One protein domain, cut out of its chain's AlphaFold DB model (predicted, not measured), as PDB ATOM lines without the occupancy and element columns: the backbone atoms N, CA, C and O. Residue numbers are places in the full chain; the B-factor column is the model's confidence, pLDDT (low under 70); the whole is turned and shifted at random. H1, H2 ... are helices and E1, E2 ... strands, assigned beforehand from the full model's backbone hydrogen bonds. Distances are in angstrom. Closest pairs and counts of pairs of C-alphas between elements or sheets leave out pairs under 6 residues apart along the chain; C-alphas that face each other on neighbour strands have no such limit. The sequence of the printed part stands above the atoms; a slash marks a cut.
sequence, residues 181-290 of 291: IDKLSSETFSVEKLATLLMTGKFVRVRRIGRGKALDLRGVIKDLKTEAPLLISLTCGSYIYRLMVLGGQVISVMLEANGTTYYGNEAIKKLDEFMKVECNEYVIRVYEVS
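What this domain is: This is residues 181 to 290 of the 291 residues of an uncharacterized protein of Acidilobales archaeon (UniProt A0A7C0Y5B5). One twisted sheet of six strands makes a wall, with H4 laid slantwise over one face near the E5 edge. At one end of the strands stand H1, on the opposite face from H4, and H2, while H3 only grazes the sheet. The printed part has 110 residues, in the order H1 H2 E1 H3 E2 E3 E4 E5 H4 E6; the sheet runs E1 - E6 - E2 - E3 - E4 - E5, all antiparallel. The class is mixed, helices and strands, and the whole is compact, with a radius of gyration of the C-alphas of 13.2 A and spans of 35 by 29 by 22 A.

How they stand to each other: H1, residues 181 to 188, is on the sheet at a height of 4.5 A, beside the strands and over none of them. H2, residues 191 to 200, is close to H1 but not clearly touching, the closest C-alphas, those of Thr 188 and Leu 194, being 6.7 A apart; it only grazes the sheet with residues 194 to 200. E1, residues 202 to 210, is an edge strand. H3, residues 217 to 222, grazes the sheet with residues 217 to 221. E2, residues 230 to 236, ends a split strand-helix-strand unit E1, H3, E2, two strands that run the same way with another between them, its crossover right-handed. E3, residues 239 to 246, E4, residues 249 to 257, and E5, residues 260 to 263, form with E2 a meander, each strand the antiparallel neighbour of the one before; N 232 and O 243, N 242 and O 254, and N 262 and O 255 are each 2.8 A apart, within hydrogen-bond range. E4 bends by 55 degrees at residue 252, and C-alphas 185 and 252 are the closest of H1 and E4, 4.4 A apart. H4, residues 264 to 274, has a height of 7.9 A over the sheet, lies over E4 and only just over E5, with 3 of its C-alphas there, and stands at 45 degrees to E4 on the local plane. It touches H1, about perpendicular at 84 degrees, the closest C-alphas being Asp 182 and Gly 264, 4.2 A apart. E6, residues 281 to 288, is an inner strand, with N 284 and O 207 at 2.8 A towards E1 and N 233 and O 285 at 2.8 A towards E2. Every O i to N i+4 pair is within hydrogen-bond range in H1, H2 and H3; in H4, 5 of 7 are.

Where its parts are: H1 begins at C-alpha 181, (41.890, 2.327, -26.147), and E6 ends at C-alpha 288, (34.115, 11.086, -41.779). From first to last C-alpha, E1 is 25.1 A long, E4 23.8 A, E3 23.4 A, E6 23.3 A, E2 19.6 A and H4 15.3 A.

The domain as a whole: The C-alphas of Lys 225 and Gly 259, the two farthest apart, are 35.4 A apart. The printed part has no cut, and no link is long. The mean pLDDT of the printed part is 71.0; 52 residues are under 70, among them 190 to 201, 205 to 227 and 272 to 281.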
ATOM      1  N   ILE A 181      42.847   1.219 -26.208       76.94
ATOM      2  CA  ILE A 181      41.890   2.327 -26.147       76.94
ATOM      3  C   ILE A 181      42.277   3.411 -25.140       76.94
ATOM      4  O   ILE A 181      42.089   4.586 -25.438       76.94
ATOM      5  N   ASP A 182      42.843   3.063 -23.984       75.25
ATOM      6  CA  ASP A 182      43.222   4.048 -22.963       75.25
ATOM      7  C   ASP A 182      44.311   4.994 -23.475       75.25
ATOM      8  O   ASP A 182      44.155   6.214 -23.419       75.25
ATOM      9  N   LYS A 183      45.368   4.429 -24.070       75.06
ATOM     10  CA  LYS A 183      46.478   5.189 -24.650       75.06
ATOM     11  C   LYS A 183      46.009   6.042 -25.830       75.06
ATOM     12  O   LYS A 183      46.250   7.251 -25.872       75.06
ATOM     13  N   LEU A 184      45.291   5.425 -26.771       72.62
ATOM     14  CA  LEU A 184      44.802   6.104 -27.971       72.62
ATOM     15  C   LEU A 184      43.788   7.201 -27.634       72.62
ATOM     16  O   LEU A 184      43.736   8.208 -28.336       72.62
ATOM     17  N   SER A 185      43.010   7.058 -26.561       78.19
ATOM     18  CA  SER A 185      41.999   8.045 -26.171       78.19
ATOM     19  C   SER A 185      42.596   9.374 -25.746       78.19
ATOM     20  O   SER A 185      42.234  10.408 -26.313       78.19
ATOM     21  N   SER A 186      43.550   9.353 -24.815       73.56
ATOM     22  CA  SER A 186      44.238  10.570 -24.377       73.56
ATOM     23  C   SER A 186      45.033  11.228 -25.505       73.56
ATOM     24  O   SER A 186      45.120  12.452 -25.577       73.56
ATOM     25  N   GLU A 187      45.592  10.426 -26.416       71.19
ATOM     26  CA  GLU A 187      46.378  10.935 -27.539       71.19
ATOM     27  C   GLU A 187      45.522  11.469 -28.688       71.19
ATOM     28  O   GLU A 187      45.975  12.372 -29.383       71.19
ATOM     29  N   THR A 188      44.335  10.912 -28.931       68.81
ATOM     30  CA  THR A 188      43.437  11.305 -30.036       68.81
ATOM     31  C   THR A 188      42.606  12.524 -29.665       68.81
ATOM     32  O   THR A 188      42.380  13.399 -30.499       68.81
ATOM     33  N   PHE A 189      42.158  12.590 -28.410       71.56
ATOM     34  CA  PHE A 189      41.269  13.638 -27.920       71.56
ATOM     35  C   PHE A 189      41.986  14.731 -27.130       71.56
ATOM     36  O   PHE A 189      41.355  15.457 -26.363       71.56
ATOM     37  N   SER A 190      43.289  14.910 -27.362       66.50
ATOM     38  CA  SER A 190      43.944  16.151 -26.960       66.50
ATOM     39  C   SER A 190      43.230  17.345 -27.604       66.50
ATOM     40  O   SER A 190      42.679  17.235 -28.703       66.50
ATOM     41  N   VAL A 191      43.236  18.495 -26.926       55.50
ATOM     42  CA  VAL A 191      42.517  19.704 -27.371       55.50
ATOM     43  C   VAL A 191      42.852  20.058 -28.823       55.50
ATOM     44  O   VAL A 191      41.955  20.320 -29.621       55.50
ATOM     45  N   GLU A 192      44.134  20.003 -29.180       50.72
ATOM     46  CA  GLU A 192      44.629  20.322 -30.522       50.72
ATOM     47  C   GLU A 192      44.168  19.306 -31.573       50.72
ATOM     48  O   GLU A 192      43.667  19.689 -32.627       50.72
ATOM     49  N   LYS A 193      44.278  18.002 -31.287       58.22
ATOM     50  CA  LYS A 193      43.895  16.959 -32.248       58.22
ATOM     51  C   LYS A 193      42.389  16.853 -32.410       58.22
ATOM     52  O   LYS A 193      41.924  16.723 -33.535       58.22
ATOM     53  N   LEU A 194      41.616  16.980 -31.332       62.06
ATOM     54  CA  LEU A 194      40.158  17.019 -31.415       62.06
ATOM     55  C   LEU A 194      39.682  18.234 -32.220       62.06
ATOM     56  O   LEU A 194      38.772  18.094 -33.039       62.06
ATOM     57  N   ALA A 195      40.302  19.404 -32.029       53.09
ATOM     58  CA  ALA A 195      40.007  20.582 -32.839       53.09
ATOM     59  C   ALA A 195      40.296  20.320 -34.325       53.09
ATOM     60  O   ALA A 195      39.438  20.590 -35.164       53.09
ATOM     61  N   THR A 196      41.445  19.720 -34.650       51.22
ATOM     62  CA  THR A 196      41.773  19.327 -36.026       51.22
ATOM     63  C   THR A 196      40.759  18.332 -36.591       51.22
ATOM     64  O   THR A 196      40.207  18.595 -37.653       51.22
ATOM     65  N   LEU A 197      40.432  17.249 -35.874       61.12
ATOM     66  CA  LEU A 197      39.473  16.220 -36.310       61.12
ATOM     67  C   LEU A 197      38.078  16.793 -36.604       61.12
ATOM     68  O   LEU A 197      37.404  16.344 -37.527       61.12
ATOM     69  N   LEU A 198      37.633  17.781 -35.825       58.66
ATOM     70  CA  LEU A 198      36.345  18.447 -36.034       58.66
ATOM     71  C   LEU A 198      36.374  19.446 -37.198       58.66
ATOM     72  O   LEU A 198      35.344  19.641 -37.837       58.66
ATOM     73  N   MET A 199      37.523  20.074 -37.471       51.28
ATOM     74  CA  MET A 199      37.682  21.006 -38.593       51.28
ATOM     75  C   MET A 199      37.876  20.294 -39.934       51.28
ATOM     76  O   MET A 199      37.378  20.771 -40.951       51.28
ATOM     77  N   THR A 200      38.596  19.171 -39.950       54.59
ATOM     78  CA  THR A 200      38.860  18.387 -41.168       54.59
ATOM     79  C   THR A 200      37.806  17.311 -41.416       54.59
ATOM     80  O   THR A 200      37.669  16.828 -42.538       54.59
ATOM     81  N   GLY A 201      37.035  16.946 -40.389       57.19
ATOM     82  CA  GLY A 201      35.971  15.959 -40.481       57.19
ATOM     83  C   GLY A 201      34.817  16.424 -41.369       57.19
ATOM     84  O   GLY A 201      34.156  17.430 -41.112       57.19
ATOM     85  N   LYS A 202      34.503  15.636 -42.393       72.00
ATOM     86  CA  LYS A 202      33.322  15.814 -43.234       72.00
ATOM     87  C   LYS A 202      32.091  15.328 -42.480       72.00
ATOM     88  O   LYS A 202      31.983  14.156 -42.134       72.00
ATOM     89  N   PHE A 203      31.126  16.210 -42.243       68.38
ATOM     90  CA  PHE A 203      29.859  15.820 -41.624       68.38
ATOM     91  C   PHE A 203      29.094  14.820 -42.504       68.38
ATOM     92  O   PHE A 203      28.893  15.052 -43.697       68.38
ATOM     93  N   VAL A 204      28.626  13.734 -41.892       72.56
ATOM     94  CA  VAL A 204      27.950  12.632 -42.587       72.56
ATOM     95  C   VAL A 204      26.478  12.568 -42.211       72.56
ATOM     96  O   VAL A 204      25.606  12.507 -43.077       72.56
ATOM     97  N   ARG A 205      26.177  12.538 -40.907       68.12
ATOM     98  CA  ARG A 205      24.828  12.226 -40.422       68.12
ATOM     99  C   ARG A 205      24.556  12.835 -39.056       68.12
ATOM    100  O   ARG A 205      25.438  12.907 -38.205       68.12
ATOM    101  N   VAL A 206      23.292  13.185 -38.821       67.56
ATOM    102  CA  VAL A 206      22.754  13.473 -37.486       67.56
ATOM    103  C   VAL A 206      21.562  12.564 -37.195       67.56
ATOM    104  O   VAL A 206      20.708  12.358 -38.057       67.56
ATOM    105  N   ARG A 207      21.490  12.017 -35.981       67.06
ATOM    106  CA  ARG A 207      20.350  11.230 -35.496       67.06
ATOM    107  C   ARG A 207      19.953  11.711 -34.108       67.06
ATOM    108  O   ARG A 207      20.787  11.793 -33.213       67.06
ATOM    109  N   ARG A 208      18.669  12.016 -33.940       65.56
ATOM    110  CA  ARG A 208      18.074  12.381 -32.652       65.56
ATOM    111  C   ARG A 208      17.374  11.168 -32.063       65.56
ATOM    112  O   ARG A 208      16.592  10.511 -32.753       65.56
ATOM    113  N   ILE A 209      17.669  10.858 -30.809       65.19
ATOM    114  CA  ILE A 209      17.046   9.760 -30.074       65.19
ATOM    115  C   ILE A 209      16.318  10.364 -28.878       65.19
ATOM    116  O   ILE A 209      16.936  10.917 -27.975       65.19
ATOM    117  N   GLY A 210      14.988  10.289 -28.909       59.22
ATOM    118  CA  GLY A 210      14.148  10.756 -27.811       59.22
ATOM    119  C   GLY A 210      14.258   9.867 -26.571       59.22
ATOM    120  O   GLY A 210      14.677   8.709 -26.653       59.22
ATOM    121  N   ARG A 211      13.840  10.416 -25.430       63.47
ATOM    122  CA  ARG A 211      13.808   9.757 -24.118       63.47
ATOM    123  C   ARG A 211      13.264   8.322 -24.169       63.47
ATOM    124  O   ARG A 211      12.260   8.046 -24.821       63.47
ATOM    125  N   GLY A 212      13.929   7.415 -23.452       57.50
ATOM    126  CA  GLY A 212      13.515   6.014 -23.301       57.50
ATOM    127  C   GLY A 212      13.753   5.120 -24.524       57.50
ATOM    128  O   GLY A 212      13.448   3.930 -24.465       57.50
ATOM    129  N   LYS A 213      14.301   5.649 -25.626       60.25
ATOM    130  CA  LYS A 213      14.702   4.838 -26.781       60.25
ATOM    131  C   LYS A 213      16.133   4.330 -26.624       60.25
ATOM    132  O   LYS A 213      17.008   5.052 -26.153       60.25
ATOM    133  N   ALA A 214      16.365   3.095 -27.064       60.88
ATOM    134  CA  ALA A 214      17.694   2.500 -27.078       60.88
ATOM    135  C   ALA A 214      18.638   3.278 -28.010       60.88
ATOM    136  O   ALA A 214      18.280   3.624 -29.142       60.88
ATOM    137  N   LEU A 215      19.853   3.535 -27.527       62.12
ATOM    138  CA  LEU A 215      20.948   4.093 -28.311       62.12
ATOM    139  C   LEU A 215      21.640   2.951 -29.067       62.12
ATOM    140  O   LEU A 215      22.446   2.239 -28.484       62.12
ATOM    141  N   ASP A 216      21.314   2.767 -30.348       67.44
ATOM    142  CA  ASP A 216      21.958   1.778 -31.226       67.44
ATOM    143  C   ASP A 216      22.952   2.465 -32.178       67.44
ATOM    144  O   ASP A 216      22.586   2.931 -33.263       67.44
ATOM    145  N   LEU A 217      24.219   2.544 -31.759       66.94
ATOM    146  CA  LEU A 217      25.300   3.115 -32.569       66.94
ATOM    147  C   LEU A 217      25.679   2.217 -33.752       66.94
ATOM    148  O   LEU A 217      26.085   2.720 -34.799       66.94
ATOM    149  N   ARG A 218      25.489   0.899 -33.638       66.75
ATOM    150  CA  ARG A 218      25.773  -0.033 -34.733       66.75
ATOM    151  C   ARG A 218      24.835   0.224 -35.907       66.75
ATOM    152  O   ARG A 218      25.296   0.317 -37.041       66.75
ATOM    153  N   GLY A 219      23.548   0.430 -35.635       65.62
ATOM    154  CA  GLY A 219      22.575   0.871 -36.633       65.62
ATOM    155  C   GLY A 219      22.857   2.270 -37.195       65.62
ATOM    156  O   GLY A 219      22.487   2.558 -38.327       65.62
ATOM    157  N   VAL A 220      23.536   3.151 -36.451       68.00
ATOM    158  CA  VAL A 220      23.970   4.462 -36.976       68.00
ATOM    159  C   VAL A 220      25.093   4.316 -38.009       68.00
ATOM    160  O   VAL A 220      25.103   5.068 -38.983       68.00
ATOM    161  N   ILE A 221      26.000   3.353 -37.813       66.88
ATOM    162  CA  ILE A 221      27.216   3.173 -38.622       66.88
ATOM    163  C   ILE A 221      27.004   2.226 -39.808       66.88
ATOM    164  O   ILE A 221      27.555   2.466 -40.879       66.88
ATOM    165  N   LYS A 222      26.196   1.166 -39.651       68.19
ATOM    166  CA  LYS A 222      26.015   0.104 -40.661       68.19
ATOM    167  C   LYS A 222      25.586   0.638 -42.035       68.19
ATOM    168  O   LYS A 222      25.977   0.081 -43.057       68.19
ATOM    169  N   ASP A 223      24.821   1.724 -42.058       64.62
ATOM    170  CA  ASP A 223      24.301   2.319 -43.293       64.62
ATOM    171  C   ASP A 223      25.316   3.211 -44.027       64.62
ATOM    172  O   ASP A 223      25.059   3.607 -45.162       64.62
ATOM    173  N   LEU A 224      26.444   3.564 -43.397       66.75
ATOM    174  CA  LEU A 224      27.355   4.592 -43.912       66.75
ATOM    175  C   LEU A 224      28.257   4.103 -45.055       66.75
ATOM    176  O   LEU A 224      28.793   4.940 -45.770       66.75
ATOM    177  N   LYS A 225      28.392   2.779 -45.251       68.25
ATOM    178  CA  LYS A 225      29.194   2.139 -46.323       68.25
ATOM    179  C   LYS A 225      30.549   2.833 -46.570       68.25
ATOM    180  O   LYS A 225      30.918   3.078 -47.715       68.25
ATOM    181  N   THR A 226      31.261   3.173 -45.498       67.31
ATOM    182  CA  THR A 226      32.496   3.964 -45.545       67.31
ATOM    183  C   THR A 226      33.621   3.247 -44.809       67.31
ATOM    184  O   THR A 226      33.397   2.658 -43.749       67.31
ATOM    185  N   GLU A 227      34.812   3.267 -45.403       68.94
ATOM    186  CA  GLU A 227      36.044   2.716 -44.819       68.94
ATOM    187  C   GLU A 227      36.848   3.782 -44.060       68.94
ATOM    188  O   GLU A 227      37.795   3.456 -43.345       68.94
ATOM    189  N   ALA A 228      36.457   5.054 -44.187       72.12
ATOM    190  CA  ALA A 228      37.112   6.154 -43.501       72.12
ATOM    191  C   ALA A 228      36.903   6.066 -41.977       72.12
ATOM    192  O   ALA A 228      35.844   5.620 -41.518       72.12
ATOM    193  N   PRO A 229      37.877   6.535 -41.176       74.62
ATOM    194  CA  PRO A 229      37.669   6.717 -39.751       74.62
ATOM    195  C   PRO A 229      36.462   7.624 -39.474       74.62
ATOM    196  O   PRO A 229      36.282   8.667 -40.103       74.62
ATOM    197  N   LEU A 230      35.644   7.243 -38.499       79.81
ATOM    198  CA  LEU A 230      34.441   7.961 -38.107       79.81
ATOM    199  C   LEU A 230      34.598   8.558 -36.717       79.81
ATOM    200  O   LEU A 230      34.750   7.826 -35.740       79.81
ATOM    201  N   LEU A 231      34.450   9.873 -36.612       82.12
ATOM    202  CA  LEU A 231      34.243  10.542 -35.337       82.12
ATOM    203  C   LEU A 231      32.741  10.645 -35.077       82.12
ATOM    204  O   LEU A 231      31.993  11.246 -35.847       82.12
ATOM    205  N   ILE A 232      32.283  10.079 -33.969       84.44
ATOM    206  CA  ILE A 232      30.884  10.115 -33.555       84.44
ATOM    207  C   ILE A 232      30.795  10.905 -32.255       84.44
ATOM    208  O   ILE A 232      31.488  10.610 -31.286       84.44
ATOM    209  N   SER A 233      29.941  11.921 -32.241       82.81
ATOM    210  CA  SER A 233      29.703  12.805 -31.103       82.81
ATOM    211  C   SER A 233      28.251  12.695 -30.656       82.81
ATOM    212  O   SER A 233      27.331  13.046 -31.394       82.81
ATOM    213  N   LEU A 234      28.049  12.191 -29.446       80.81
ATOM    214  CA  LEU A 234      26.778  12.088 -28.751       80.81
ATOM    215  C   LEU A 234      26.700  13.217 -27.721       80.81
ATOM    216  O   LEU A 234      27.494  13.271 -26.786       80.81
ATOM    217  N   THR A 235      25.720  14.103 -27.862       78.12
ATOM    218  CA  THR A 235      25.468  15.178 -26.895       78.12
ATOM    219  C   THR A 235      24.130  14.972 -26.199       78.12
ATOM    220  O   THR A 235      23.118  14.781 -26.881       78.12
ATOM    221  N   CYS A 236      24.117  15.075 -24.871       69.25
ATOM    222  CA  CYS A 236      22.905  15.220 -24.068       69.25
ATOM    223  C   CYS A 236      23.135  16.265 -22.968       69.25
ATOM    224  O   CYS A 236      23.956  16.055 -22.082       69.25
ATOM    225  N   GLY A 237      22.396  17.378 -22.988       71.06
ATOM    226  CA  GLY A 237      22.563  18.442 -21.993       71.06
ATOM    227  C   GLY A 237      24.005  18.965 -21.952       71.06
ATOM    228  O   GLY A 237      24.535  19.386 -22.976       71.06
ATOM    229  N   SER A 238      24.632  18.917 -20.775       67.94
ATOM    230  CA  SER A 238      26.041  19.280 -20.556       67.94
ATOM    231  C   SER A 238      27.035  18.146 -20.840       67.94
ATOM    232  O   SER A 238      28.236  18.345 -20.672       67.94
ATOM    233  N   TYR A 239      26.554  16.966 -21.242       76.88
ATOM    234  CA  TYR A 239      27.379  15.791 -21.499       76.88
ATOM    235  C   TYR A 239      27.736  15.690 -22.977       76.88
ATOM    236  O   TYR A 239      26.856  15.735 -23.848       76.88
ATOM    237  N   ILE A 240      29.023  15.493 -23.253       82.50
ATOM    238  CA  ILE A 240      29.524  15.248 -24.602       82.50
ATOM    239  C   ILE A 240      30.345  13.968 -24.596       82.50
ATOM    240  O   ILE A 240      31.432  13.914 -24.033       82.50
ATOM    241  N   TYR A 241      29.828  12.935 -25.249       83.81
ATOM    242  CA  TYR A 241      30.516  11.667 -25.433       83.81
ATOM    243  C   TYR A 241      30.998  11.554 -26.876       83.81
ATOM    244  O   TYR A 241      30.201  11.646 -27.810       83.81
ATOM    245  N   ARG A 242      32.301  11.381 -27.077       86.38
ATOM    246  CA  ARG A 242      32.920  11.256 -28.397       86.38
ATOM    247  C   ARG A 242      33.599   9.905 -28.526       86.38
ATOM    248  O   ARG A 242      34.210   9.419 -27.581       86.38
ATOM    249  N   LEU A 243      33.506   9.315 -29.706       85.50
ATOM    250  CA  LEU A 243      34.126   8.039 -30.028       85.50
ATOM    251  C   LEU A 243      34.668   8.056 -31.453       85.50
ATOM    252  O   LEU A 243      34.035   8.602 -32.354       85.50
ATOM    253  N   MET A 244      35.844   7.471 -31.634       81.12
ATOM    254  CA  MET A 244      36.487   7.281 -32.926       81.12
ATOM    255  C   MET A 244      36.360   5.813 -33.322       81.12
ATOM    256  O   MET A 244      36.708   4.926 -32.538       81.12
ATOM    257  N   VAL A 245      35.857   5.559 -34.526       77.69
ATOM    258  CA  VAL A 245      35.630   4.217 -35.065       77.69
ATOM    259  C   VAL A 245      36.419   4.048 -36.349       77.69
ATOM    260  O   VAL A 245      36.337   4.887 -37.235       77.69
ATOM    261  N   LEU A 246      37.143   2.945 -36.475       74.50
ATOM    262  CA  LEU A 246      37.862   2.573 -37.688       74.50
ATOM    263  C   LEU A 246      37.583   1.102 -37.988       74.50
ATOM    264  O   LEU A 246      37.657   0.270 -37.089       74.50
ATOM    265  N   GLY A 247      37.195   0.778 -39.224       70.56
ATOM    266  CA  GLY A 247      36.891  -0.608 -39.611       70.56
ATOM    267  C   GLY A 247      35.780  -1.266 -38.776       70.56
ATOM    268  O   GLY A 247      35.777  -2.478 -38.587       70.56
ATOM    269  N   GLY A 248      34.856  -0.473 -38.220       70.00
ATOM    270  CA  GLY A 248      33.800  -0.957 -37.323       70.00
ATOM    271  C   GLY A 248      34.238  -1.218 -35.876       70.00
ATOM    272  O   GLY A 248      33.405  -1.641 -35.077       70.00
ATOM    273  N   GLN A 249      35.494  -0.939 -35.518       72.00
ATOM    274  CA  GLN A 249      36.032  -1.038 -34.161       72.00
ATOM    275  C   GLN A 249      36.180   0.350 -33.528       72.00
ATOM    276  O   GLN A 249      36.640   1.288 -34.172       72.00
ATOM    277  N   VAL A 250      35.823   0.484 -32.252       78.75
ATOM    278  CA  VAL A 250      36.071   1.694 -31.460       78.75
ATOM    279  C   VAL A 250      37.541   1.724 -31.053       78.75
ATOM    280  O   VAL A 250      38.006   0.846 -30.325       78.75
ATOM    281  N   ILE A 251      38.271   2.740 -31.509       76.00
ATOM    282  CA  ILE A 251      39.714   2.879 -31.256       76.00
ATOM    283  C   ILE A 251      40.038   3.919 -30.182       76.00
ATOM    284  O   ILE A 251      41.123   3.892 -29.613       76.00
ATOM    285  N   SER A 252      39.112   4.834 -29.896       78.56
ATOM    286  CA  SER A 252      39.319   5.925 -28.944       78.56
ATOM    287  C   SER A 252      37.978   6.481 -28.464       78.56
ATOM    288  O   SER A 252      37.023   6.548 -29.244       78.56
ATOM    289  N   VAL A 253      37.887   6.873 -27.190       85.25
ATOM    290  CA  VAL A 253      36.673   7.419 -26.559       85.25
ATOM    291  C   VAL A 253      36.988   8.520 -25.547       85.25
ATOM    292  O   VAL A 253      37.990   8.476 -24.836       85.25
ATOM    293  N   MET A 254      36.089   9.494 -25.447       88.38
ATOM    294  CA  MET A 254      36.151  10.574 -24.471       88.38
ATOM    295  C   MET A 254      34.751  10.924 -23.980       88.38
ATOM    296  O   MET A 254      33.797  10.953 -24.755       88.38
ATOM    297  N   LEU A 255      34.643  11.259 -22.699       85.56
ATOM    298  CA  LEU A 255      33.440  11.807 -22.095       85.56
ATOM    299  C   LEU A 255      33.762  13.129 -21.402       85.56
ATOM    300  O   LEU A 255      34.551  13.152 -20.466       85.56
ATOM    301  N   GLU A 256      33.083  14.199 -21.787       83.25
ATOM    302  CA  GLU A 256      33.061  15.463 -21.052       83.25
ATOM    303  C   GLU A 256      31.757  15.551 -20.260       83.25
ATOM    304  O   GLU A 256      30.663  15.467 -20.823       83.25
ATOM    305  N   ALA A 257      31.876  15.698 -18.944       77.94
ATOM    306  CA  ALA A 257      30.759  15.688 -18.013       77.94
ATOM    307  C   ALA A 257      31.073  16.585 -16.810       77.94
ATOM    308  O   ALA A 257      32.078  16.383 -16.130       77.94
ATOM    309  N   ASN A 258      30.208  17.561 -16.516       74.12
ATOM    310  CA  ASN A 258      30.307  18.413 -15.319       74.12
ATOM    311  C   ASN A 258      31.698  19.056 -15.113       74.12
ATOM    312  O   ASN A 258      32.200  19.128 -13.994       74.12
ATOM    313  N   GLY A 259      32.335  19.506 -16.198       71.56
ATOM    314  CA  GLY A 259      33.662  20.137 -16.154       71.56
ATOM    315  C   GLY A 259      34.836  19.167 -15.974       71.56
ATOM    316  O   GLY A 259      35.959  19.622 -15.792       71.56
ATOM    317  N   THR A 260      34.592  17.856 -16.030       80.88
ATOM    318  CA  THR A 260      35.625  16.810 -16.017       80.88
ATOM    319  C   THR A 260      35.631  16.068 -17.349       80.88
ATOM    320  O   THR A 260      34.566  15.809 -17.917       80.88
ATOM    321  N   THR A 261      36.821  15.699 -17.823       84.56
ATOM    322  CA  THR A 261      36.996  14.891 -19.031       84.56
ATOM    323  C   THR A 261      37.574  13.531 -18.665       84.56
ATOM    324  O   THR A 261      38.623  13.452 -18.032       84.56
ATOM    325  N   TYR A 262      36.891  12.473 -19.085       87.00
ATOM    326  CA  TYR A 262      37.299  11.083 -18.924       87.00
ATOM    327  C   TYR A 262      37.714  10.519 -20.282       87.00
ATOM    328  O   TYR A 262      37.144  10.897 -21.310       87.00
ATOM    329  N   TYR A 263      38.647   9.571 -20.284       87.31
ATOM    330  CA  TYR A 263      39.167   8.944 -21.501       87.31
ATOM    331  C   TYR A 263      39.105   7.420 -21.401       87.31
ATOM    332  O   TYR A 263      39.070   6.860 -20.304       87.31
ATOM    333  N   GLY A 264      39.075   6.748 -22.550       84.81
ATOM    334  CA  GLY A 264      39.232   5.298 -22.621       84.81
ATOM    335  C   GLY A 264      38.194   4.514 -21.810       84.81
ATOM    336  O   GLY A 264      37.004   4.836 -21.774       84.81
ATOM    337  N   ASN A 265      38.657   3.480 -21.122       82.81
ATOM    338  CA  ASN A 265      37.861   2.617 -20.260       82.81
ATOM    339  C   ASN A 265      37.166   3.382 -19.128       82.81
ATOM    340  O   ASN A 265      36.081   2.987 -18.698       82.81
ATOM    341  N   GLU A 266      37.749   4.480 -18.644       84.19
ATOM    342  CA  GLU A 266      37.102   5.319 -17.640       84.19
ATOM    343  C   GLU A 266      35.893   6.057 -18.227       84.19
ATOM    344  O   GLU A 266      34.818   6.039 -17.628       84.19
ATOM    345  N   ALA A 267      36.024   6.617 -19.435       85.06
ATOM    346  CA  ALA A 267      34.906   7.234 -20.151       85.06
ATOM    347  C   ALA A 267      33.773   6.233 -20.418       85.06
ATOM    348  O   ALA A 267      32.602   6.576 -20.251       85.06
ATOM    349  N   ILE A 268      34.120   4.993 -20.776       80.75
ATOM    350  CA  ILE A 268      33.165   3.896 -21.001       80.75
ATOM    351  C   ILE A 268      32.388   3.583 -19.722       80.75
ATOM    352  O   ILE A 268      31.158   3.579 -19.734       80.75
ATOM    353  N   LYS A 269      33.094   3.374 -18.603       79.88
ATOM    354  CA  LYS A 269      32.470   3.094 -17.300       79.88
ATOM    355  C   LYS A 269      31.553   4.232 -16.861       79.88
ATOM    356  O   LYS A 269      30.449   3.996 -16.380       79.88
ATOM    357  N   LYS A 270      32.012   5.471 -17.038       77.06
ATOM    358  CA  LYS A 270      31.275   6.669 -16.644       77.06
ATOM    359  C   LYS A 270      30.030   6.881 -17.492       77.06
ATOM    360  O   LYS A 270      29.002   7.282 -16.952       77.06
ATOM    361  N   LEU A 271      30.074   6.567 -18.784       72.31
ATOM    362  CA  LEU A 271      28.911   6.693 -19.659       72.31
ATOM    363  C   LEU A 271      27.700   5.917 -19.121       72.31
ATOM    364  O   LEU A 271      26.603   6.465 -19.114       72.31
ATOM    365  N   ASP A 272      27.885   4.704 -18.599       64.25
ATOM    366  CA  ASP A 272      26.798   3.907 -18.008       64.25
ATOM    367  C   ASP A 272      26.164   4.562 -16.771       64.25
ATOM    368  O   ASP A 272      24.976   4.378 -16.493       64.25
ATOM    369  N   GLU A 273      26.948   5.319 -16.006       65.69
ATOM    370  CA  GLU A 273      26.460   6.101 -14.868       65.69
ATOM    371  C   GLU A 273      25.665   7.321 -15.354       65.69
ATOM    372  O   GLU A 273      24.603   7.623 -14.810       65.69
ATOM    373  N   PHE A 274      26.127   7.978 -16.422       63.56
ATOM    374  CA  PHE A 274      25.509   9.193 -16.957       63.56
ATOM    375  C   PHE A 274      24.292   8.936 -17.848       63.56
ATOM    376  O   PHE A 274      23.353   9.723 -17.833       63.56
ATOM    377  N   MET A 275      24.237   7.811 -18.558       60.41
ATOM    378  CA  MET A 275      23.072   7.397 -19.352       60.41
ATOM    379  C   MET A 275      21.851   7.049 -18.482       60.41
ATOM    380  O   MET A 275      20.734   6.966 -18.993       60.41
ATOM    381  N   LYS A 276      22.047   6.852 -17.168       57.50
ATOM    382  CA  LYS A 276      20.963   6.700 -16.181       57.50
ATOM    383  C   LYS A 276      20.358   8.039 -15.750       57.50
ATOM    384  O   LYS A 276      19.290   8.042 -15.143       57.50
ATOM    385  N   VAL A 277      21.017   9.160 -16.049       54.91
ATOM    386  CA  VAL A 277      20.473  10.506 -15.836       54.91
ATOM    387  C   VAL A 277      19.419  10.768 -16.914       54.91
ATOM    388  O   VAL A 277      19.613  10.412 -18.075       54.91
ATOM    389  N   GLU A 278      18.272  11.349 -16.544       53.28
ATOM    390  CA  GLU A 278      17.136  11.552 -17.453       53.28
ATOM    391  C   GLU A 278      17.458  12.522 -18.606       53.28
ATOM    392  O   GLU A 278      17.172  13.717 -18.562       53.28
ATOM    393  N   CYS A 279      18.028  11.991 -19.684       61.28
ATOM    394  CA  CYS A 279      18.186  12.692 -20.948       61.28
ATOM    395  C   CYS A 279      16.863  12.714 -21.719       61.28
ATOM    396  O   CYS A 279      16.332  11.673 -22.117       61.28
ATOM    397  N   ASN A 280      16.344  13.917 -21.972       61.41
ATOM    398  CA  ASN A 280      15.137  14.099 -22.781       61.41
ATOM    399  C   ASN A 280      15.389  13.824 -24.276       61.41
ATOM    400  O   ASN A 280      14.520  13.279 -24.960       61.41
ATOM    401  N   GLU A 281      16.582  14.156 -24.777       68.06
ATOM    402  CA  GLU A 281      16.988  13.934 -26.167       68.06
ATOM    403  C   GLU A 281      18.509  13.736 -26.258       68.06
ATOM    404  O   GLU A 281      19.282  14.518 -25.704       68.06
ATOM    405  N   TYR A 282      18.929  12.709 -26.995       70.94
ATOM    406  CA  TYR A 282      20.313  12.512 -27.415       70.94
ATOM    407  C   TYR A 282      20.481  12.963 -28.861       70.94
ATOM    408  O   TYR A 282      19.722  12.542 -29.739       70.94
ATOM    409  N   VAL A 283      21.509  13.763 -29.131       69.88
ATOM    410  CA  VAL A 283      21.875  14.161 -30.495       69.88
ATOM    411  C   VAL A 283      23.190  13.490 -30.867       69.88
ATOM    412  O   VAL A 283      24.229  13.804 -30.297       69.88
ATOM    413  N   ILE A 284      23.139  12.577 -31.835       77.00
ATOM    414  CA  ILE A 284      24.301  11.874 -32.389       77.00
ATOM    415  C   ILE A 284      24.703  12.572 -33.677       77.00
ATOM    416  O   ILE A 284      23.872  12.725 -34.571       77.00
ATOM    417  N   ARG A 285      25.968  12.955 -33.800       73.31
ATOM    418  CA  ARG A 285      26.580  13.494 -35.016       73.31
ATOM    419  C   ARG A 285      27.700  12.566 -35.453       73.31
ATOM    420  O   ARG A 285      28.457  12.105 -34.608       73.31
ATOM    421  N   VAL A 286      27.796  12.299 -36.749       78.56
ATOM    422  CA  VAL A 286      28.826  11.440 -37.340       78.56
ATOM    423  C   VAL A 286      29.615  12.242 -38.360       78.56
ATOM    424  O   VAL A 286      29.019  12.924 -39.197       78.56
ATOM    425  N   TYR A 287      30.934  12.130 -38.288       74.00
ATOM    426  CA  TYR A 287      31.896  12.786 -39.160       74.00
ATOM    427  C   TYR A 287      32.830  11.733 -39.760       74.00
ATOM    428  O   TYR A 287      33.343  10.892 -39.031       74.00
ATOM    429  N   GLU A 288      33.048  11.789 -41.068       76.31
ATOM    430  CA  GLU A 288      34.115  11.086 -41.779       76.31
ATOM    431  C   GLU A 288      35.389  11.905 -41.634       76.31
ATOM    432  O   GLU A 288      35.429  13.067 -42.035       76.31
ATOM    433  N   VAL A 289      36.426  11.320 -41.057       67.56
ATOM    434  CA  VAL A 289      37.712  11.981 -40.869       67.56
ATOM    435  C   VAL A 289      38.664  11.479 -41.945       67.56
ATOM    436  O   VAL A 289      38.911  10.281 -42.053       67.56
ATOM    437  N   SER A 290      39.206  12.393 -42.744       59.53
ATOM    438  CA  SER A 290      40.308  12.088 -43.654       59.53
ATOM    439  C   SER A 290      41.584  11.837 -42.847       59.53
ATOM    440  O   SER A 290      41.954  12.683 -42.030       59.53
TER     441      SER A 290